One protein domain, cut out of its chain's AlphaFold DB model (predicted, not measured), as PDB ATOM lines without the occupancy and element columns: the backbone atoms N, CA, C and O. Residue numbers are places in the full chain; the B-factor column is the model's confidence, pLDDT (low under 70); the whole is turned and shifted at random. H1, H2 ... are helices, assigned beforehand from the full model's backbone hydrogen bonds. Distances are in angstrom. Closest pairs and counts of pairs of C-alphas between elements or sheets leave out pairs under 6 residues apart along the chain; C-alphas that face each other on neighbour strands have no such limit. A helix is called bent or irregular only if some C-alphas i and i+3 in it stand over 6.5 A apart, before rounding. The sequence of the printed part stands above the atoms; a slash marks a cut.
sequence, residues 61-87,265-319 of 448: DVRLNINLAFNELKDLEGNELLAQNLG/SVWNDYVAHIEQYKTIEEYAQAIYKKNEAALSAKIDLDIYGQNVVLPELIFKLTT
ATOM      1  N   ASP A  61      36.062  -7.107   5.873       62.06
ATOM      2  CA  ASP A  61      36.460  -6.156   4.826       62.06
ATOM      3  C   ASP A  61      37.655  -6.662   4.002       62.06
ATOM      4  O   ASP A  61      37.696  -6.521   2.777       62.06
ATOM      5  N   VAL A  62      38.625  -7.309   4.649       64.50
ATOM      6  CA  VAL A  62      39.785  -7.902   3.973       64.50
ATOM      7  C   VAL A  62      39.369  -9.122   3.173       64.50
ATOM      8  O   VAL A  62      39.771  -9.248   2.019       64.50
ATOM      9  N   ARG A  63      38.498  -9.977   3.721       65.69
ATOM     10  CA  ARG A  63      37.923 -11.098   2.959       65.69
ATOM     11  C   ARG A  63      37.152 -10.621   1.731       65.69
ATOM     12  O   ARG A  63      37.229 -11.256   0.678       65.69
ATOM     13  N   LEU A  64      36.439  -9.502   1.830       59.03
ATOM     14  CA  LEU A  64      35.732  -8.902   0.700       59.03
ATOM     15  C   LEU A  64      36.710  -8.409  -0.382       59.03
ATOM     16  O   LEU A  64      36.539  -8.742  -1.557       59.03
ATOM     17  N   ASN A  65      37.761  -7.681   0.007       65.06
ATOM     18  CA  ASN A  65      38.783  -7.174  -0.917       65.06
ATOM     19  C   ASN A  65      39.573  -8.304  -1.596       65.06
ATOM     20  O   ASN A  65      39.806  -8.253  -2.806       65.06
ATOM     21  N   ILE A  66      39.902  -9.360  -0.849       68.56
ATOM     22  CA  ILE A  66      40.523 -10.581  -1.375       68.56
ATOM     23  C   ILE A  66      39.619 -11.228  -2.435       68.56
ATOM     24  O   ILE A  66      40.057 -11.494  -3.555       68.56
ATOM     25  N   ASN A  67      38.332 -11.411  -2.135       67.75
ATOM     26  CA  ASN A  67      37.387 -12.025  -3.070       67.75
ATOM     27  C   ASN A  67      37.214 -11.227  -4.372       67.75
ATOM     28  O   ASN A  67      37.116 -11.820  -5.448       67.75
ATOM     29  N   LEU A  68      37.192  -9.893  -4.293       62.62
ATOM     30  CA  LEU A  68      37.125  -9.017  -5.467       62.62
ATOM     31  C   LEU A  68      38.419  -9.035  -6.290       62.62
ATOM     32  O   LEU A  68      38.372  -8.890  -7.512       62.62
ATOM     33  N   ALA A  69      39.574  -9.205  -5.646       69.38
ATOM     34  CA  ALA A  69      40.846  -9.367  -6.341       69.38
ATOM     35  C   ALA A  69      40.901 -10.686  -7.123       69.38
ATOM     36  O   ALA A  69      41.408 -10.722  -8.243       69.38
ATOM     37  N   PHE A  70      40.305 -11.748  -6.580       76.31
ATOM     38  CA  PHE A  70      40.378 -13.080  -7.172       76.31
ATOM     39  C   PHE A  70      39.640 -13.241  -8.504       76.31
ATOM     40  O   PHE A  70      40.055 -14.047  -9.332       76.31
ATOM     41  N   ASN A  71      38.605 -12.440  -8.760       74.62
ATOM     42  CA  ASN A  71      37.872 -12.477 -10.032       74.62
ATOM     43  C   ASN A  71      38.681 -11.928 -11.222       74.62
ATOM     44  O   ASN A  71      38.286 -12.116 -12.366       74.62
ATOM     45  N   GLU A  72      39.793 -11.236 -10.967       84.44
ATOM     46  CA  GLU A  72      40.645 -10.650 -12.009       84.44
ATOM     47  C   GLU A  72      41.982 -11.378 -12.171       84.44
ATOM     48  O   GLU A  72      42.805 -10.972 -12.998       84.44
ATOM     49  N   LEU A  73      42.201 -12.451 -11.404       90.56
ATOM     50  CA  LEU A  73      43.441 -13.208 -11.464       90.56
ATOM     51  C   LEU A  73      43.662 -13.796 -12.846       90.56
ATOM     52  O   LEU A  73      42.734 -14.229 -13.540       90.56
ATOM     53  N   LYS A  74      44.935 -13.818 -13.214       95.19
ATOM     54  CA  LYS A  74      45.420 -14.449 -14.421       95.19
ATOM     55  C   LYS A  74      46.050 -15.797 -14.120       95.19
ATOM     56  O   LYS A  74      46.716 -15.949 -13.095       95.19
ATOM     57  N   ASP A  75      45.831 -16.741 -15.022       95.69
ATOM     58  CA  ASP A  75      46.590 -17.986 -15.070       95.69
ATOM     59  C   ASP A  75      48.062 -17.709 -15.442       95.69
ATOM     60  O   ASP A  75      48.487 -16.552 -15.630       95.69
ATOM     61  N   LEU A  76      48.877 -18.757 -15.499       96.19
ATOM     62  CA  LEU A  76      50.305 -18.605 -15.768       96.19
ATOM     63  C   LEU A  76      50.584 -18.090 -17.197       96.19
ATOM     64  O   LEU A  76      51.561 -17.353 -17.401       96.19
ATOM     65  N   GLU A  77      49.676 -18.324 -18.144       95.44
ATOM     66  CA  GLU A  77      49.692 -17.831 -19.526       95.44
ATOM     67  C   GLU A  77      49.127 -16.412 -19.701       95.44
ATOM     68  O   GLU A  77      49.419 -15.757 -20.706       95.44
ATOM     69  N   GLY A  78      48.384 -15.884 -18.728       94.50
ATOM     70  CA  GLY A  78      47.770 -14.555 -18.775       94.50
ATOM     71  C   GLY A  78      46.269 -14.511 -19.113       94.50
ATOM     72  O   GLY A  78      45.732 -13.407 -19.264       94.50
ATOM     73  N   ASN A  79      45.577 -15.646 -19.230       95.06
ATOM     74  CA  ASN A  79      44.118 -15.716 -19.389       95.06
ATOM     75  C   ASN A  79      43.399 -15.590 -18.039       95.06
ATOM     76  O   ASN A  79      44.022 -15.547 -16.989       95.06
ATOM     77  N   GLU A  80      42.070 -15.470 -18.055       94.06
ATOM     78  CA  GLU A  80      41.261 -15.405 -16.830       94.06
ATOM     79  C   GLU A  80      41.319 -16.724 -16.044       94.06
ATOM     80  O   GLU A  80      40.897 -17.769 -16.537       94.06
ATOM     81  N   LEU A  81      41.796 -16.663 -14.799       92.94
ATOM     82  CA  LEU A  81      42.016 -17.848 -13.967       92.94
ATOM     83  C   LEU A  81      40.715 -18.500 -13.485       92.94
ATOM     84  O   LEU A  81      40.663 -19.712 -13.307       92.94
ATOM     85  N   LEU A  82      39.653 -17.717 -13.283       91.38
ATOM     86  CA  LEU A  82      38.336 -18.185 -12.829       91.38
ATOM     87  C   LEU A  82      37.276 -18.007 -13.927       91.38
ATOM     88  O   LEU A  82      36.195 -17.468 -13.689       91.38
ATOM     89  N   ALA A  83      37.603 -18.461 -15.138       90.81
ATOM     90  CA  ALA A  83      36.779 -18.282 -16.328       90.81
ATOM     91  C   ALA A  83      35.410 -18.982 -16.204       90.81
ATOM     92  O   ALA A  83      35.286 -20.205 -16.322       90.81
ATOM     93  N   GLN A  84      34.350 -18.192 -16.009       89.00
ATOM     94  CA  GLN A  84      33.000 -18.716 -15.745       89.00
ATOM     95  C   GLN A  84      32.429 -19.558 -16.894       89.00
ATOM     96  O   GLN A  84      31.641 -20.475 -16.666       89.00
ATOM     97  N   ASN A  85      32.817 -19.256 -18.134       90.81
ATOM     98  CA  ASN A  85      32.359 -19.960 -19.331       90.81
ATOM     99  C   ASN A  85      32.881 -21.401 -19.432       90.81
ATOM    100  O   ASN A  85      32.308 -22.186 -20.186       90.81
ATOM    101  N   LEU A  86      33.947 -21.750 -18.702       91.56
ATOM    102  CA  LEU A  86      34.490 -23.110 -18.671       91.56
ATOM    103  C   LEU A  86      33.817 -23.993 -17.612       91.56
ATOM    104  O   LEU A  86      33.883 -25.215 -17.721       91.56
ATOM    105  N   GLY A  87      33.129 -23.398 -16.631       94.19
ATOM    106  CA  GLY A  87      32.415 -24.128 -15.585       94.19
ATOM    107  C   GLY A  87      33.342 -24.857 -14.609       94.19
ATOM    108  O   GLY A  87      34.460 -24.414 -14.341       94.19
ATOM    109  N   SER A 265      39.120 -23.878 -15.556       94.19
ATOM    110  CA  SER A 265      40.265 -23.022 -15.894       94.19
ATOM    111  C   SER A 265      41.470 -23.291 -14.995       94.19
ATOM    112  O   SER A 265      42.566 -23.487 -15.506       94.19
ATOM    113  N   VAL A 266      41.249 -23.379 -13.680       93.00
ATOM    114  CA  VAL A 266      42.295 -23.685 -12.693       93.00
ATOM    115  C   VAL A 266      42.864 -25.076 -12.930       93.00
ATOM    116  O   VAL A 266      44.077 -25.245 -12.973       93.00
ATOM    117  N   TRP A 267      41.997 -26.074 -13.112       91.06
ATOM    118  CA  TRP A 267      42.441 -27.442 -13.370       91.06
ATOM    119  C   TRP A 267      43.286 -27.547 -14.644       91.06
ATOM    120  O   TRP A 267      44.353 -28.154 -14.625       91.06
ATOM    121  N   ASN A 268      42.835 -26.930 -15.737       91.50
ATOM    122  CA  ASN A 268      43.532 -26.986 -17.017       91.50
ATOM    123  C   ASN A 268      44.909 -26.310 -16.954       91.50
ATOM    124  O   ASN A 268      45.875 -26.878 -17.462       91.50
ATOM    125  N   ASP A 269      45.004 -25.137 -16.322       93.88
ATOM    126  CA  ASP A 269      46.282 -24.438 -16.132       93.88
ATOM    127  C   ASP A 269      47.224 -25.231 -15.213       93.88
ATOM    128  O   ASP A 269      48.395 -25.442 -15.531       93.88
ATOM    129  N   TYR A 270      46.698 -25.769 -14.109       91.00
ATOM    130  CA  TYR A 270      47.477 -26.608 -13.205       91.00
ATOM    131  C   TYR A 270      48.073 -27.830 -13.919       91.00
ATOM    132  O   TYR A 270      49.277 -28.069 -13.838       91.00
ATOM    133  N   VAL A 271      47.255 -28.580 -14.667       86.94
ATOM    134  CA  VAL A 271      47.712 -29.768 -15.406       86.94
ATOM    135  C   VAL A 271      48.736 -29.405 -16.483       86.94
ATOM    136  O   VAL A 271      49.696 -30.153 -16.670       86.94
ATOM    137  N   ALA A 272      48.589 -28.256 -17.149       90.88
ATOM    138  CA  ALA A 272      49.572 -27.773 -18.119       90.88
ATOM    139  C   ALA A 272      50.957 -27.512 -17.488       90.88
ATOM    140  O   ALA A 272      51.973 -27.595 -18.180       90.88
ATOM    141  N   HIS A 273      51.008 -27.273 -16.174       91.56
ATOM    142  CA  HIS A 273      52.225 -26.952 -15.427       91.56
ATOM    143  C   HIS A 273      52.599 -27.967 -14.338       91.56
ATOM    144  O   HIS A 273      53.494 -27.708 -13.532       91.56
ATOM    145  N   ILE A 274      51.983 -29.149 -14.329       85.19
ATOM    146  CA  ILE A 274      52.166 -30.175 -13.287       85.19
ATOM    147  C   ILE A 274      53.600 -30.735 -13.209       85.19
ATOM    148  O   ILE A 274      54.027 -31.331 -12.217       85.19
ATOM    149  N   GLU A 275      54.392 -30.561 -14.269       85.94
ATOM    150  CA  GLU A 275      55.819 -30.885 -14.246       85.94
ATOM    151  C   GLU A 275      56.630 -29.901 -13.393       85.94
ATOM    152  O   GLU A 275      57.623 -30.306 -12.790       85.94
ATOM    153  N   GLN A 276      56.179 -28.646 -13.311       90.38
ATOM    154  CA  GLN A 276      56.837 -27.544 -12.605       90.38
ATOM    155  C   GLN A 276      56.312 -27.372 -11.175       90.38
ATOM    156  O   GLN A 276      57.096 -27.054 -10.285       90.38
ATOM    157  N   TYR A 277      55.012 -27.594 -10.965       88.75
ATOM    158  CA  TYR A 277      54.343 -27.440  -9.673       88.75
ATOM    159  C   TYR A 277      53.655 -28.752  -9.307       88.75
ATOM    160  O   TYR A 277      52.615 -29.112  -9.860       88.75
ATOM    161  N   LYS A 278      54.269 -29.496  -8.390       80.06
ATOM    162  CA  LYS A 278      53.838 -30.843  -8.003       80.06
ATOM    163  C   LYS A 278      52.658 -30.836  -7.050       80.06
ATOM    164  O   LYS A 278      51.976 -31.850  -6.948       80.06
ATOM    165  N   THR A 279      52.415 -29.712  -6.389       81.50
ATOM    166  CA  THR A 279      51.315 -29.541  -5.440       81.50
ATOM    167  C   THR A 279      50.466 -28.328  -5.795       81.50
ATOM    168  O   THR A 279      50.914 -27.407  -6.492       81.50
ATOM    169  N   ILE A 280      49.232 -28.302  -5.290       83.62
ATOM    170  CA  ILE A 280      48.366 -27.132  -5.451       83.62
ATOM    171  C   ILE A 280      48.922 -25.917  -4.699       83.62
ATOM    172  O   ILE A 280      48.734 -24.787  -5.142       83.62
ATOM    173  N   GLU A 281      49.651 -26.133  -3.603       85.44
ATOM    174  CA  GLU A 281      50.324 -25.081  -2.844       85.44
ATOM    175  C   GLU A 281      51.431 -24.413  -3.670       85.44
ATOM    176  O   GLU A 281      51.510 -23.184  -3.715       85.44
ATOM    177  N   GLU A 282      52.263 -25.201  -4.357       89.44
ATOM    178  CA  GLU A 282      53.310 -24.691  -5.254       89.44
ATOM    179  C   GLU A 282      52.707 -23.915  -6.429       89.44
ATOM    180  O   GLU A 282      53.171 -22.820  -6.764       89.44
ATOM    181  N   TYR A 283      51.631 -24.440  -7.016       91.75
ATOM    182  CA  TYR A 283      50.907 -23.761  -8.083       91.75
ATOM    183  C   TYR A 283      50.262 -22.457  -7.597       91.75
ATOM    184  O   TYR A 283      50.418 -21.414  -8.231       91.75
ATOM    185  N   ALA A 284      49.610 -22.462  -6.432       91.56
ATOM    186  CA  ALA A 284      49.025 -21.263  -5.841       91.56
ATOM    187  C   ALA A 284      50.092 -20.197  -5.550       91.56
ATOM    188  O   ALA A 284      49.852 -19.009  -5.765       91.56
ATOM    189  N   GLN A 285      51.299 -20.594  -5.131       92.69
ATOM    190  CA  GLN A 285      52.426 -19.667  -4.990       92.69
ATOM    191  C   GLN A 285      52.858 -19.070  -6.335       92.69
ATOM    192  O   GLN A 285      53.196 -17.884  -6.395       92.69
ATOM    193  N   ALA A 286      52.859 -19.860  -7.409       95.38
ATOM    194  CA  ALA A 286      53.166 -19.372  -8.752       95.38
ATOM    195  C   ALA A 286      52.104 -18.378  -9.247       95.38
ATOM    196  O   ALA A 286      52.453 -17.289  -9.710       95.38
ATOM    197  N   ILE A 287      50.820 -18.694  -9.052       95.44
ATOM    198  CA  ILE A 287      49.695 -17.796  -9.335       95.44
ATOM    199  C   ILE A 287      49.796 -16.508  -8.519       95.44
ATOM    200  O   ILE A 287      49.638 -15.420  -9.075       95.44
ATOM    201  N   TYR A 288      50.103 -16.601  -7.223       93.06
ATOM    202  CA  TYR A 288      50.310 -15.434  -6.369       93.06
ATOM    203  C   TYR A 288      51.399 -14.521  -6.947       93.06
ATOM    204  O   TYR A 288      51.147 -13.341  -7.168       93.06
ATOM    205  N   LYS A 289      52.577 -15.071  -7.278       93.50
ATOM    206  CA  LYS A 289      53.697 -14.306  -7.855       93.50
ATOM    207  C   LYS A 289      53.329 -13.666  -9.192       93.50
ATOM    208  O   LYS A 289      53.642 -12.503  -9.428       93.50
ATOM    209  N   LYS A 290      52.633 -14.404 -10.063       94.81
ATOM    210  CA  LYS A 290      52.152 -13.903 -11.361       94.81
ATOM    211  C   LYS A 290      51.229 -12.692 -11.202       94.81
ATOM    212  O   LYS A 290      51.254 -11.792 -12.041       94.81
ATOM    213  N   ASN A 291      50.433 -12.678 -10.137       92.62
ATOM    214  CA  ASN A 291      49.393 -11.687  -9.893       92.62
ATOM    215  C   ASN A 291      49.735 -10.695  -8.770       92.62
ATOM    216  O   ASN A 291      48.866  -9.925  -8.368       92.62
ATOM    217  N   GLU A 292      50.976 -10.665  -8.282       89.75
ATOM    218  CA  GLU A 292      51.368  -9.893  -7.096       89.75
ATOM    219  C   GLU A 292      51.037  -8.401  -7.233       89.75
ATOM    220  O   GLU A 292      50.469  -7.815  -6.319       89.75
ATOM    221  N   ALA A 293      51.294  -7.803  -8.401       87.81
ATOM    222  CA  ALA A 293      50.970  -6.398  -8.662       87.81
ATOM    223  C   ALA A 293      49.455  -6.110  -8.677       87.81
ATOM    224  O   ALA A 293      49.023  -5.027  -8.290       87.81
ATOM    225  N   ALA A 294      48.640  -7.063  -9.137       86.44
ATOM    226  CA  ALA A 294      47.184  -6.926  -9.137       86.44
ATOM    227  C   ALA A 294      46.602  -7.141  -7.730       86.44
ATOM    228  O   ALA A 294      45.667  -6.447  -7.331       86.44
ATOM    229  N   LEU A 295      47.184  -8.074  -6.969       86.56
ATOM    230  CA  LEU A 295      46.838  -8.333  -5.575       86.56
ATOM    231  C   LEU A 295      47.215  -7.143  -4.684       86.56
ATOM    232  O   LEU A 295      46.369  -6.685  -3.920       86.56
ATOM    233  N   SER A 296      48.419  -6.583  -4.827       84.56
ATOM    234  CA  SER A 296      48.899  -5.443  -4.028       84.56
ATOM    235  C   SER A 296      48.134  -4.145  -4.284       84.56
ATOM    236  O   SER A 296      48.067  -3.280  -3.417       84.56
ATOM    237  N   ALA A 297      47.496  -4.012  -5.450       84.81
ATOM    238  CA  ALA A 297      46.616  -2.884  -5.743       84.81
ATOM    239  C   ALA A 297      45.287  -2.928  -4.963       84.81
ATOM    240  O   ALA A 297      44.594  -1.913  -4.881       84.81
ATOM    241  N   LYS A 298      44.903  -4.096  -4.430       83.06
ATOM    242  CA  LYS A 298      43.605  -4.337  -3.773       83.06
ATOM    243  C   LYS A 298      43.728  -4.789  -2.319       83.06
ATOM    244  O   LYS A 298      42.784  -4.625  -1.549       83.06
ATOM    245  N   ILE A 299      44.863  -5.372  -1.957       81.00
ATOM    246  CA  ILE A 299      45.170  -5.907  -0.634       81.00
ATOM    247  C   ILE A 299      46.463  -5.243  -0.174       81.00
ATOM    248  O   ILE A 299      47.448  -5.231  -0.907       81.00
ATOM    249  N   ASP A 300      46.475  -4.736   1.055       79.75
ATOM    250  CA  ASP A 300      47.699  -4.240   1.681       79.75
ATOM    251  C   ASP A 300      48.592  -5.428   2.089       79.75
ATOM    252  O   ASP A 300      48.485  -5.982   3.188       79.75
ATOM    253  N   LEU A 301      49.421  -5.890   1.150       78.81
ATOM    254  CA  LEU A 301      50.289  -7.052   1.353       78.81
ATOM    255  C   LEU A 301      51.364  -6.804   2.420       78.81
ATOM    256  O   LEU A 301      51.843  -7.778   2.999       78.81
ATOM    257  N   ASP A 302      51.693  -5.545   2.729       78.50
ATOM    258  CA  ASP A 302      52.631  -5.199   3.802       78.50
ATOM    259  C   ASP A 302      52.014  -5.453   5.190       78.50
ATOM    260  O   ASP A 302      52.730  -5.753   6.146       78.50
ATOM    261  N   ILE A 303      50.681  -5.383   5.295       76.62
ATOM    262  CA  ILE A 303      49.931  -5.671   6.525       76.62
ATOM    263  C   ILE A 303      49.593  -7.161   6.651       76.62
ATOM    264  O   ILE A 303      49.789  -7.747   7.716       76.62
ATOM    265  N   TYR A 304      49.059  -7.783   5.596       76.94
ATOM    266  CA  TYR A 304      48.534  -9.157   5.681       76.94
ATOM    267  C   TYR A 304      49.574 -10.227   5.338       76.94
ATOM    268  O   TYR A 304      49.510 -11.345   5.854       76.94
ATOM    269  N   GLY A 305      50.546  -9.894   4.489       77.94
ATOM    270  CA  GLY A 305      51.587 -10.808   4.043       77.94
ATOM    271  C   GLY A 305      51.074 -12.023   3.262       77.94
ATOM    272  O   GLY A 305      49.880 -12.290   3.107       77.94
ATOM    273  N   GLN A 306      52.026 -12.818   2.776       80.25
ATOM    274  CA  GLN A 306      51.737 -14.017   1.988       80.25
ATOM    275  C   GLN A 306      50.997 -15.100   2.795       80.25
ATOM    276  O   GLN A 306      50.193 -15.843   2.236       80.25
ATOM    277  N   ASN A 307      51.231 -15.162   4.110       79.00
ATOM    278  CA  ASN A 307      50.663 -16.183   4.996       79.00
ATOM    279  C   ASN A 307      49.136 -16.079   5.144       79.00
ATOM    280  O   ASN A 307      48.499 -17.070   5.486       79.00
ATOM    281  N   VAL A 308      48.548 -14.909   4.874       81.25
ATOM    282  CA  VAL A 308      47.089 -14.711   4.869       81.25
ATOM    283  C   VAL A 308      46.508 -14.917   3.470       81.25
ATOM    284  O   VAL A 308      45.459 -15.536   3.318       81.25
ATOM    285  N   VAL A 309      47.189 -14.426   2.430       83.88
ATOM    286  CA  VAL A 309      46.658 -14.451   1.056       83.88
ATOM    287  C   VAL A 309      46.718 -15.844   0.437       83.88
ATOM    288  O   VAL A 309      45.788 -16.238  -0.264       83.88
ATOM    289  N   LEU A 310      47.795 -16.597   0.672       85.19
ATOM    290  CA  LEU A 310      47.996 -17.889   0.019       85.19
ATOM    291  C   LEU A 310      46.935 -18.936   0.418       85.19
ATOM    292  O   LEU A 310      46.406 -19.575  -0.491       85.19
ATOM    293  N   PRO A 311      46.544 -19.092   1.701       82.81
ATOM    294  CA  PRO A 311      45.446 -19.988   2.072       82.81
ATOM    295  C   PRO A 311      44.103 -19.611   1.432       82.81
ATOM    296  O   PRO A 311      43.407 -20.480   0.914       82.81
ATOM    297  N   GLU A 312      43.755 -18.320   1.403       83.81
ATOM    298  CA  GLU A 312      42.520 -17.840   0.763       83.81
ATOM    299  C   GLU A 312      42.560 -18.050  -0.763       83.81
ATOM    300  O   GLU A 312      41.553 -18.403  -1.380       83.81
ATOM    301  N   LEU A 313      43.734 -17.902  -1.386       87.12
ATOM    302  CA  LEU A 313      43.927 -18.214  -2.799       87.12
ATOM    303  C   LEU A 313      43.730 -19.709  -3.060       87.12
ATOM    304  O   LEU A 313      42.954 -20.059  -3.942       87.12
ATOM    305  N   ILE A 314      44.365 -20.591  -2.280       85.94
ATOM    306  CA  ILE A 314      44.168 -22.046  -2.391       85.94
ATOM    307  C   ILE A 314      42.685 -22.388  -2.227       85.94
ATOM    308  O   ILE A 314      42.129 -23.121  -3.045       85.94
ATOM    309  N   PHE A 315      42.010 -21.807  -1.231       84.75
ATOM    310  CA  PHE A 315      40.570 -21.979  -1.062       84.75
ATOM    311  C   PHE A 315      39.799 -21.590  -2.326       84.75
ATOM    312  O   PHE A 315      38.946 -22.343  -2.795       84.75
ATOM    313  N   LYS A 316      40.128 -20.448  -2.935       88.00
ATOM    314  CA  LYS A 316      39.459 -19.998  -4.154       88.00
ATOM    315  C   LYS A 316      39.725 -20.908  -5.353       88.00
ATOM    316  O   LYS A 316      38.790 -21.212  -6.088       88.00
ATOM    317  N   LEU A 317      40.967 -21.356  -5.533       88.94
ATOM    318  CA  LEU A 317      41.375 -22.269  -6.608       88.94
ATOM    319  C   LEU A 317      40.704 -23.644  -6.487       88.94
ATOM    320  O   LEU A 317      40.467 -24.312  -7.489       88.94
ATOM    321  N   THR A 318      40.368 -24.049  -5.265       85.81
ATOM    322  CA  THR A 318      39.749 -25.345  -4.950       85.81
ATOM    323  C   THR A 318      38.227 -25.262  -4.793       85.81
ATOM    324  O   THR A 318      37.571 -26.270  -4.532       85.81
ATOM    325  N   THR A 319      37.637 -24.077  -4.987       88.69
ATOM    326  CA  THR A 319      36.196 -23.841  -4.856       88.69
ATOM    327  C   THR A 319      35.533 -23.710  -6.220       88.69
ATOM    328  O   THR A 319      35.918 -22.875  -7.035       88.69
TER     329      THR A 319
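This is residues 61 to 87 and 265 to 319 of the 448 residues of the protein "Peptidase_S8 domain-containing protein" of Trueperaceae bacterium (UniProt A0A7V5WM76). This is a compact cluster of short helices set at steep angles, not side by side: the second part of H5, beyond a kink near residue 308, packs on H3 and crosses it, and also packs on the last part of H1. H4 follows H3 and comes near the end of H1, while H2 lies toward the other end of the longest axis, and residues 71 to 87, with no named element, lead from H1 to a cut. The printed part has 82 residues, with five named helices in the order H1, H2, H3, H4, H5 and no named strand, and its class is all helix. The radius of gyration of the C-alphas is 12.1 A, and the C-alphas span 33 by 26 by 20 A.

Start with H1, residues 61 to 70, and look across to H5, residues 301 to 317. They touch, through residues 309 to 316 of H5 alone; the closest C-alphas are those of Phe 70 and Lys 316, 7.6 A apart. Their lines stand at a steep tilt of 58 degrees, the same way. Go next to H4, residues 292 to 296: it only just touches H1, with 3 pairs of C-alphas within 8 A, the closest being Ala 69 and Leu 295 at 6.1 A. Now find H2, residues 265 to 272, and H3, residues 280 to 290. These two are close but not clearly touching, with the C-alphas of Tyr 270 and Tyr 283 the closest at 6.8 A, and they stand about perpendicular, at 77 degrees. H2 is also close to H5 but not clearly touching it: the closest C-alphas, those of Val 266 and Leu 317, are 6.3 A apart. H3 touches H5 with 9 pairs of C-alphas within 8 A, through residues 310 to 317 of H5 alone; the closest are those of Ala 284 and Ile 314, at 6.0 A. H3 and H5 run opposite ways at a steep tilt of 52 degrees. H1 and H3 are apart, and so are H2 and H4. In the backbones of H1, H2, H3 and H4 each O i to N i+4 pair is within hydrogen-bond range, while in H5 7 of 13 are.

Find C-alpha 61 at (36.460, -6.156, 4.826); from there H1 runs 14.4 A to C-alpha 70 at (40.378, -13.080, -7.172). Beyond the cut, H2 covers residues 265 to 272, 10.7 A from first to last C-alpha. H3, residues 280 to 290, is 15.0 A long, and H4, residues 292 to 296, is 5.9 A long. Look last for H5, residues 301 to 317, the longest helix by residues, which runs 19.3 A to C-alpha 317 at (41.375, -22.269, -6.608). H5 is irregular, with C-alphas 303 and 306 9.7 A apart, and it has a kink of 57 degrees near residue 308.

The two C-alphas farthest apart are those of Asp 61 and Glu 275, at 36.7 A. Residues 88 to 264 are not printed, and C-alphas 87 and 265 are 7.9 A apart across this cut, which lies in the link from H1 to H2. Of the links printed whole, H3 to H4 and H4 to H5 are tight, H2 to H3 is short, and none is long. The mean pLDDT of the printed part is 85.3, and the model's confidence is under 70 at residues 61 to 69, which belong to H1.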